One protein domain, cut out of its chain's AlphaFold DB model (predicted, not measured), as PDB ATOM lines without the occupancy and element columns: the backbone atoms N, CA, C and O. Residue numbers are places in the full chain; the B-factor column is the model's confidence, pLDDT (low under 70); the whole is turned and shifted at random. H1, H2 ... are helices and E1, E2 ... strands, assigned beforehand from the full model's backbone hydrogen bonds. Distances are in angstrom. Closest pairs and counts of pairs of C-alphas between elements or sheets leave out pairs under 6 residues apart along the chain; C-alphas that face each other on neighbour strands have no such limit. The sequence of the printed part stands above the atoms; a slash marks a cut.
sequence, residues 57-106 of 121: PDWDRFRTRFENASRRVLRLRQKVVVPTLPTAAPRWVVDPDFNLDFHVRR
ATOM      1  N   PRO A  57      37.299   5.024  -1.038       91.31
ATOM      2  CA  PRO A  57      36.121   4.583  -0.302       91.31
ATOM      3  C   PRO A  57      35.392   5.770   0.339       91.31
ATOM      4  O   PRO A  57      36.019   6.749   0.751       91.31
ATOM      5  N   ASP A  58      34.069   5.647   0.488       94.50
ATOM      6  CA  ASP A  58      33.296   6.561   1.333       94.50
ATOM      7  C   ASP A  58      33.853   6.550   2.765       94.50
ATOM      8  O   ASP A  58      34.009   5.489   3.382       94.50
ATOM      9  N   TRP A  59      34.191   7.735   3.269       93.69
ATOM     10  CA  TRP A  59      34.959   7.866   4.503       93.69
ATOM     11  C   TRP A  59      34.150   7.471   5.735       93.69
ATOM     12  O   TRP A  59      34.652   6.730   6.583       93.69
ATOM     13  N   ASP A  60      32.896   7.905   5.820       95.75
ATOM     14  CA  ASP A  60      32.053   7.636   6.985       95.75
ATOM     15  C   ASP A  60      31.713   6.148   7.078       95.75
ATOM     16  O   ASP A  60      31.781   5.540   8.155       95.75
ATOM     17  N   ARG A  61      31.460   5.506   5.932       95.00
ATOM     18  CA  ARG A  61      31.293   4.054   5.839       95.00
ATOM     19  C   ARG A  61      32.565   3.301   6.210       95.00
ATOM     20  O   ARG A  61      32.482   2.296   6.921       95.00
ATOM     21  N   PHE A  62      33.730   3.749   5.746       94.44
ATOM     22  CA  PHE A  62      35.014   3.141   6.101       94.44
ATOM     23  C   PHE A  62      35.267   3.229   7.611       94.44
ATOM     24  O   PHE A  62      35.498   2.208   8.261       94.44
ATOM     25  N   ARG A  63      35.119   4.420   8.200       95.94
ATOM     26  CA  ARG A  63      35.266   4.644   9.642       95.94
ATOM     27  C   ARG A  63      34.304   3.776  10.455       95.94
ATOM     28  O   ARG A  63      34.725   3.120  11.405       95.94
ATOM     29  N   THR A  64      33.031   3.721  10.062       96.56
ATOM     30  CA  THR A  64      32.002   2.925  10.756       96.56
ATOM     31  C   THR A  64      32.338   1.432  10.754       96.56
ATOM     32  O   THR A  64      32.104   0.734  11.743       96.56
ATOM     33  N   ARG A  65      32.937   0.917   9.671       95.44
ATOM     34  CA  ARG A  65      33.409  -0.477   9.623       95.44
ATOM     35  C   ARG A  65      34.494  -0.748  10.662       95.44
ATOM     36  O   ARG A  65      34.397  -1.753  11.361       95.44
ATOM     37  N   PHE A  66      35.472   0.144  10.809       95.50
ATOM     38  CA  PHE A  66      36.522   0.002  11.826       95.50
ATOM     39  C   PHE A  66      35.998   0.178  13.256       95.50
ATOM     40  O   PHE A  66      36.433  -0.537  14.164       95.50
ATOM     41  N   GLU A  67      35.016   1.054  13.471       96.25
ATOM     42  CA  GLU A  67      34.349   1.176  14.770       96.25
ATOM     43  C   GLU A  67      33.682  -0.145  15.173       96.25
ATOM     44  O   GLU A  67      33.895  -0.647  16.276       96.25
ATOM     45  N   ASN A  68      32.947  -0.770  14.252       95.75
ATOM     46  CA  ASN A  68      32.312  -2.064  14.495       95.75
ATOM     47  C   ASN A  68      33.339  -3.193  14.672       95.75
ATOM     48  O   ASN A  68      33.201  -4.016  15.578       95.75
ATOM     49  N   ALA A  69      34.382  -3.229  13.838       94.19
ATOM     50  CA  ALA A  69      35.432  -4.243  13.916       94.19
ATOM     51  C   ALA A  69      36.181  -4.188  15.255       94.19
ATOM     52  O   ALA A  69      36.375  -5.221  15.892       94.19
ATOM     53  N   SER A  70      36.524  -2.989  15.734       95.38
ATOM     54  CA  SER A  70      37.214  -2.813  17.019       95.38
ATOM     55  C   SER A  70      36.380  -3.255  18.227       95.38
ATOM     56  O   SER A  70      36.947  -3.637  19.243       95.38
ATOM     57  N   ARG A  71      35.043  -3.232  18.139       93.56
ATOM     58  CA  ARG A  71      34.154  -3.766  19.190       93.56
ATOM     59  C   ARG A  71      34.026  -5.287  19.136       93.56
ATOM     60  O   ARG A  71      33.861  -5.917  20.174       93.56
ATOM     61  N   ARG A  72      34.091  -5.871  17.936       92.12
ATOM     62  CA  ARG A  72      34.019  -7.326  17.732       92.12
ATOM     63  C   ARG A  72      35.318  -8.019  18.109       92.12
ATOM     64  O   ARG A  72      35.278  -9.098  18.684       92.12
ATOM     65  N   VAL A  73      36.457  -7.391  17.822       91.81
ATOM     66  CA  VAL A  73      37.762  -7.935  18.185       91.81
ATOM     67  C   VAL A  73      38.380  -7.118  19.307       91.81
ATOM     68  O   VAL A  73      39.154  -6.193  19.069       91.81
ATOM     69  N   LEU A  74      38.038  -7.487  20.545       90.12
ATOM     70  CA  LEU A  74      38.413  -6.759  21.763       90.12
ATOM     71  C   LEU A  74      39.908  -6.458  21.871       90.12
ATOM     72  O   LEU A  74      40.270  -5.411  22.394       90.12
ATOM     73  N   ARG A  75      40.776  -7.316  21.321       92.06
ATOM     74  CA  ARG A  75      42.228  -7.096  21.315       92.06
ATOM     75  C   ARG A  75      42.642  -5.772  20.651       92.06
ATOM     76  O   ARG A  75      43.676  -5.230  21.015       92.06
ATOM     77  N   LEU A  76      41.823  -5.213  19.749       93.62
ATOM     78  CA  LEU A  76      42.027  -3.885  19.145       93.62
ATOM     79  C   LEU A  76      41.782  -2.718  20.110       93.62
ATOM     80  O   LEU A  76      42.246  -1.613  19.852       93.62
ATOM     81  N   ARG A  77      41.035  -2.952  21.191       95.69
ATOM     82  CA  ARG A  77      40.697  -1.971  22.233       95.69
ATOM     83  C   ARG A  77      41.386  -2.279  23.558       95.69
ATOM     84  O   ARG A  77      40.992  -1.738  24.584       95.69
ATOM     85  N   GLN A  78      42.361  -3.184  23.561       96.06
ATOM     86  CA  GLN A  78      43.086  -3.582  24.760       96.06
ATOM     87  C   GLN A  78      44.515  -3.046  24.731       96.06
ATOM     88  O   GLN A  78      45.151  -2.971  23.682       96.06
ATOM     89  N   LYS A  79      45.041  -2.753  25.917       94.88
ATOM     90  CA  LYS A  79      46.455  -2.470  26.157       94.88
ATOM     91  C   LYS A  79      47.045  -3.488  27.121       94.88
ATOM     92  O   LYS A  79      46.326  -4.093  27.917       94.88
ATOM     93  N   VAL A  80      48.362  -3.653  27.063       95.00
ATOM     94  CA  VAL A  80      49.093  -4.441  28.057       95.00
ATOM     95  C   VAL A  80      49.309  -3.594  29.305       95.00
ATOM     96  O   VAL A  80      49.814  -2.475  29.225       95.00
ATOM     97  N   VAL A  81      48.959  -4.148  30.462       94.44
ATOM     98  CA  VAL A  81      49.293  -3.594  31.774       94.44
ATOM     99  C   VAL A  81      50.262  -4.544  32.463       94.44
ATOM    100  O   VAL A  81      49.928  -5.699  32.738       94.44
ATOM    101  N   VAL A  82      51.462  -4.041  32.751       93.31
ATOM    102  CA  VAL A  82      52.464  -4.730  33.569       93.31
ATOM    103  C   VAL A  82      52.332  -4.215  35.006       93.31
ATOM    104  O   VAL A  82      52.452  -3.007  35.220       93.31
ATOM    105  N   PRO A  83      52.061  -5.082  35.996       88.00
ATOM    106  CA  PRO A  83      52.055  -4.686  37.399       88.00
ATOM    107  C   PRO A  83      53.408  -4.105  37.832       88.00
ATOM    108  O   PRO A  83      54.457  -4.637  37.478       88.00
ATOM    109  N   THR A  84      53.391  -3.037  38.633       88.00
ATOM    110  CA  THR A  84      54.615  -2.383  39.134       88.00
ATOM    111  C   THR A  84      55.470  -3.317  39.995       88.00
ATOM    112  O   THR A  84      56.694  -3.243  39.970       88.00
ATOM    113  N   LEU A  85      54.820  -4.202  40.756       88.50
ATOM    114  CA  LEU A  85      55.457  -5.271  41.524       88.50
ATOM    115  C   LEU A  85      55.145  -6.618  40.860       88.50
ATOM    116  O   LEU A  85      54.039  -6.777  40.344       88.50
ATOM    117  N   PRO A  86      56.048  -7.612  40.912       81.56
ATOM    118  CA  PRO A  86      55.878  -8.909  40.251       81.56
ATOM    119  C   PRO A  86      54.916  -9.836  41.019       81.56
ATOM    120  O   PRO A  86      55.218 -10.994  41.283       81.56
ATOM    121  N   THR A  87      53.759  -9.316  41.424       87.94
ATOM    122  CA  THR A  87      52.736 -10.033  42.198       87.94
ATOM    123  C   THR A  87      51.681 -10.699  41.318       87.94
ATOM    124  O   THR A  87      50.917 -11.525  41.809       87.94
ATOM    125  N   ALA A  88      51.626 -10.356  40.029       86.81
ATOM    126  CA  ALA A  88      50.712 -10.945  39.057       86.81
ATOM    127  C   ALA A  88      51.326 -10.951  37.650       86.81
ATOM    128  O   ALA A  88      52.231 -10.167  37.348       86.81
ATOM    129  N   ALA A  89      50.803 -11.817  36.779       89.00
ATOM    130  CA  ALA A  89      51.164 -11.823  35.367       89.00
ATOM    131  C   ALA A  89      50.705 -10.521  34.671       89.00
ATOM    132  O   ALA A  89      49.662  -9.960  35.031       89.00
ATOM    133  N   PRO A  90      51.452 -10.025  33.664       93.75
ATOM    134  CA  PRO A  90      50.962  -8.976  32.780       93.75
ATOM    135  C   PRO A  90      49.668  -9.401  32.089       93.75
ATOM    136  O   PRO A  90      49.475 -10.579  31.780       93.75
ATOM    137  N   ARG A  91      48.798  -8.433  31.815       94.25
ATOM    138  CA  ARG A  91      47.462  -8.702  31.273       94.25
ATOM    139  C   ARG A  91      47.050  -7.731  30.186       94.25
ATOM    140  O   ARG A  91      47.468  -6.573  30.183       94.25
ATOM    141  N   TRP A  92      46.179  -8.205  29.312       95.12
ATOM    142  CA  TRP A  92      45.385  -7.384  28.418       95.12
ATOM    143  C   TRP A  92      44.220  -6.786  29.191       95.12
ATOM    144  O   TRP A  92      43.446  -7.494  29.826       95.12
ATOM    145  N   VAL A  93      44.095  -5.467  29.147       94.56
ATOM    146  CA  VAL A  93      43.002  -4.735  29.790       94.56
ATOM    147  C   VAL A  93      42.374  -3.836  28.748       94.56
ATOM    148  O   VAL A  93      43.087  -3.275  27.918       94.56
ATOM    149  N   VAL A  94      41.046  -3.704  28.774       95.19
ATOM    150  CA  VAL A  94      40.349  -2.726  27.929       95.19
ATOM    151  C   VAL A  94      40.930  -1.341  28.202       95.19
ATOM    152  O   VAL A  94      41.060  -0.938  29.357       95.19
ATOM    153  N   ASP A  95      41.312  -0.634  27.146       96.50
ATOM    154  CA  ASP A  95      41.858   0.708  27.250       96.50
ATOM    155  C   ASP A  95      40.712   1.719  27.416       96.50
ATOM    156  O   ASP A  95      39.943   1.915  26.469       96.50
ATOM    157  N   PRO A  96      40.556   2.353  28.595       95.56
ATOM    158  CA  PRO A  96      39.491   3.330  28.812       95.56
ATOM    159  C   PRO A  96      39.649   4.570  27.924       95.56
ATOM    160  O   PRO A  96      38.660   5.240  27.636       95.56
ATOM    161  N   ASP A  97      40.869   4.836  27.455       96.62
ATOM    162  CA  ASP A  97      41.217   6.004  26.647       96.62
ATOM    163  C   ASP A  97      41.183   5.708  25.136       96.62
ATOM    164  O   ASP A  97      41.640   6.519  24.326       96.62
ATOM    165  N   PHE A  98      40.647   4.546  24.731       97.06
ATOM    166  CA  PHE A  98      40.589   4.154  23.325       97.06
ATOM    167  C   PHE A  98      39.843   5.199  22.485       97.06
ATOM    168  O   PHE A  98      38.648   5.443  22.669       97.06
ATOM    169  N   ASN A  99      40.537   5.749  21.490       96.12
ATOM    170  CA  ASN A  99      39.993   6.740  20.575       96.12
ATOM    171  C   ASN A  99      40.167   6.293  19.118       96.12
ATOM    172  O   ASN A  99      41.283   6.265  18.593       96.12
ATOM    173  N   LEU A 100      39.055   6.003  18.431       96.19
ATOM    174  CA  LEU A 100      39.088   5.564  17.034       96.19
ATOM    175  C   LEU A 100      39.759   6.594  16.111       96.19
ATOM    176  O   LEU A 100      40.462   6.193  15.190       96.19
ATOM    177  N   ASP A 101      39.604   7.896  16.371       94.88
ATOM    178  CA  ASP A 101      40.194   8.962  15.545       94.88
ATOM    179  C   ASP A 101      41.724   8.966  15.563       94.88
ATOM    180  O   ASP A 101      42.376   9.433  14.625       94.88
ATOM    181  N   PHE A 102      42.321   8.421  16.623       94.88
ATOM    182  CA  PHE A 102      43.764   8.248  16.699       94.88
ATOM    183  C   PHE A 102      44.241   7.076  15.827       94.88
ATOM    184  O   PHE A 102      45.283   7.167  15.168       94.88
ATOM    185  N   HIS A 103      43.464   5.990  15.787       93.94
ATOM    186  CA  HIS A 103      43.811   4.758  15.076       93.94
ATOM    187  C   HIS A 103      43.443   4.792  13.589       93.94
ATOM    188  O   HIS A 103      44.191   4.278  12.759       93.94
ATOM    189  N   VAL A 104      42.326   5.428  13.234       95.56
ATOM    190  CA  VAL A 104      41.807   5.516  11.865       95.56
ATOM    191  C   VAL A 104      41.916   6.956  11.392       95.56
ATOM    192  O   VAL A 104      41.155   7.826  11.803       95.56
ATOM    193  N   ARG A 105      42.885   7.218  10.512       93.50
ATOM    194  CA  ARG A 105      43.212   8.575  10.059       93.50
ATOM    195  C   ARG A 105      43.176   8.659   8.545       93.50
ATOM    196  O   ARG A 105      43.781   7.840   7.861       93.50
ATOM    197  N   ARG A 106      42.525   9.700   8.031       92.06
ATOM    198  CA  ARG A 106      42.605  10.079   6.619       92.06
ATOM    199  C   ARG A 106      43.716  11.105   6.448       92.06
ATOM    200  O   ARG A 106      43.746  12.114   7.152       92.06
TER     201      ARG A 106
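AT A GLANCE: This is residues 57 to 106 of the 121 residues of the protein "Diacylglycerol O-acyltransferase" of Mycobacterium tuberculosis CAS/NITR204 (UniProt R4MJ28). The printed part is a long, thin out-and-back path: helix H1 makes one end, and the hairpin of E1 and E2 with its loop, residues 82 to 90, makes the other. The short helix H2 sits at the turn between H1 and E1, and after E2 the path folds back so that the short helix H3 comes near H1. The 50 printed residues hold three named helices and two named strands in the order H1, H2, E1, E2, H3, with the sheet E1 - E2 antiparallel and the class mixed, helices and strands. The whole is only just loose, close to extended, with a radius of gyration of the C-alphas of 14.4 A, and a rod of 48 by 19 by 14 A.

IN THESE COORDINATES: H1, residues 59 to 72, begins with C-alpha 59 at (34.959, 7.866, 4.503) and is 20.2 A long. H2 is residues 74 to 77, 5.3 A. E1, residues 78 to 81, is 9.4 A, and E2, residues 91 to 94, is 9.9 A. H3, residues 100 to 103, is 5.2 A and ends with C-alpha 103 at (43.811, 4.758, 15.076).

HOW THE PARTS SIT: H1 and H2 only just touch, only at the corner by their link, with 3 pairs of C-alphas within 8 A; H1 takes part with residues 70 to 71 alone, and the closest C-alphas are those of Ser 70 and Leu 76, 5.4 A. The hairpin E1 and E2 is antiparallel at 137 degrees, with N 79 and O 93 at 2.8 A and N 81 and O 91 at 2.9 A, within hydrogen-bond range. The closest C-alphas of H2 and E2 are those of Arg 77 and Val 94, 5.8 A. H3 is close to H1 but not clearly touching, the closest C-alphas being those of Glu 67 and Leu 100, 6.8 A. H1 is apart from E1 and E2. Every O i to N i+4 pair in H1 is within hydrogen-bond range; H2 and H3 are too short for such a pair.

THE WHOLE: The C-alphas farthest apart, of Asp 58 and Thr 87, are 48.2 A apart. The printed part has no cut, no link is long, and no printed residue is under 70 in pLDDT.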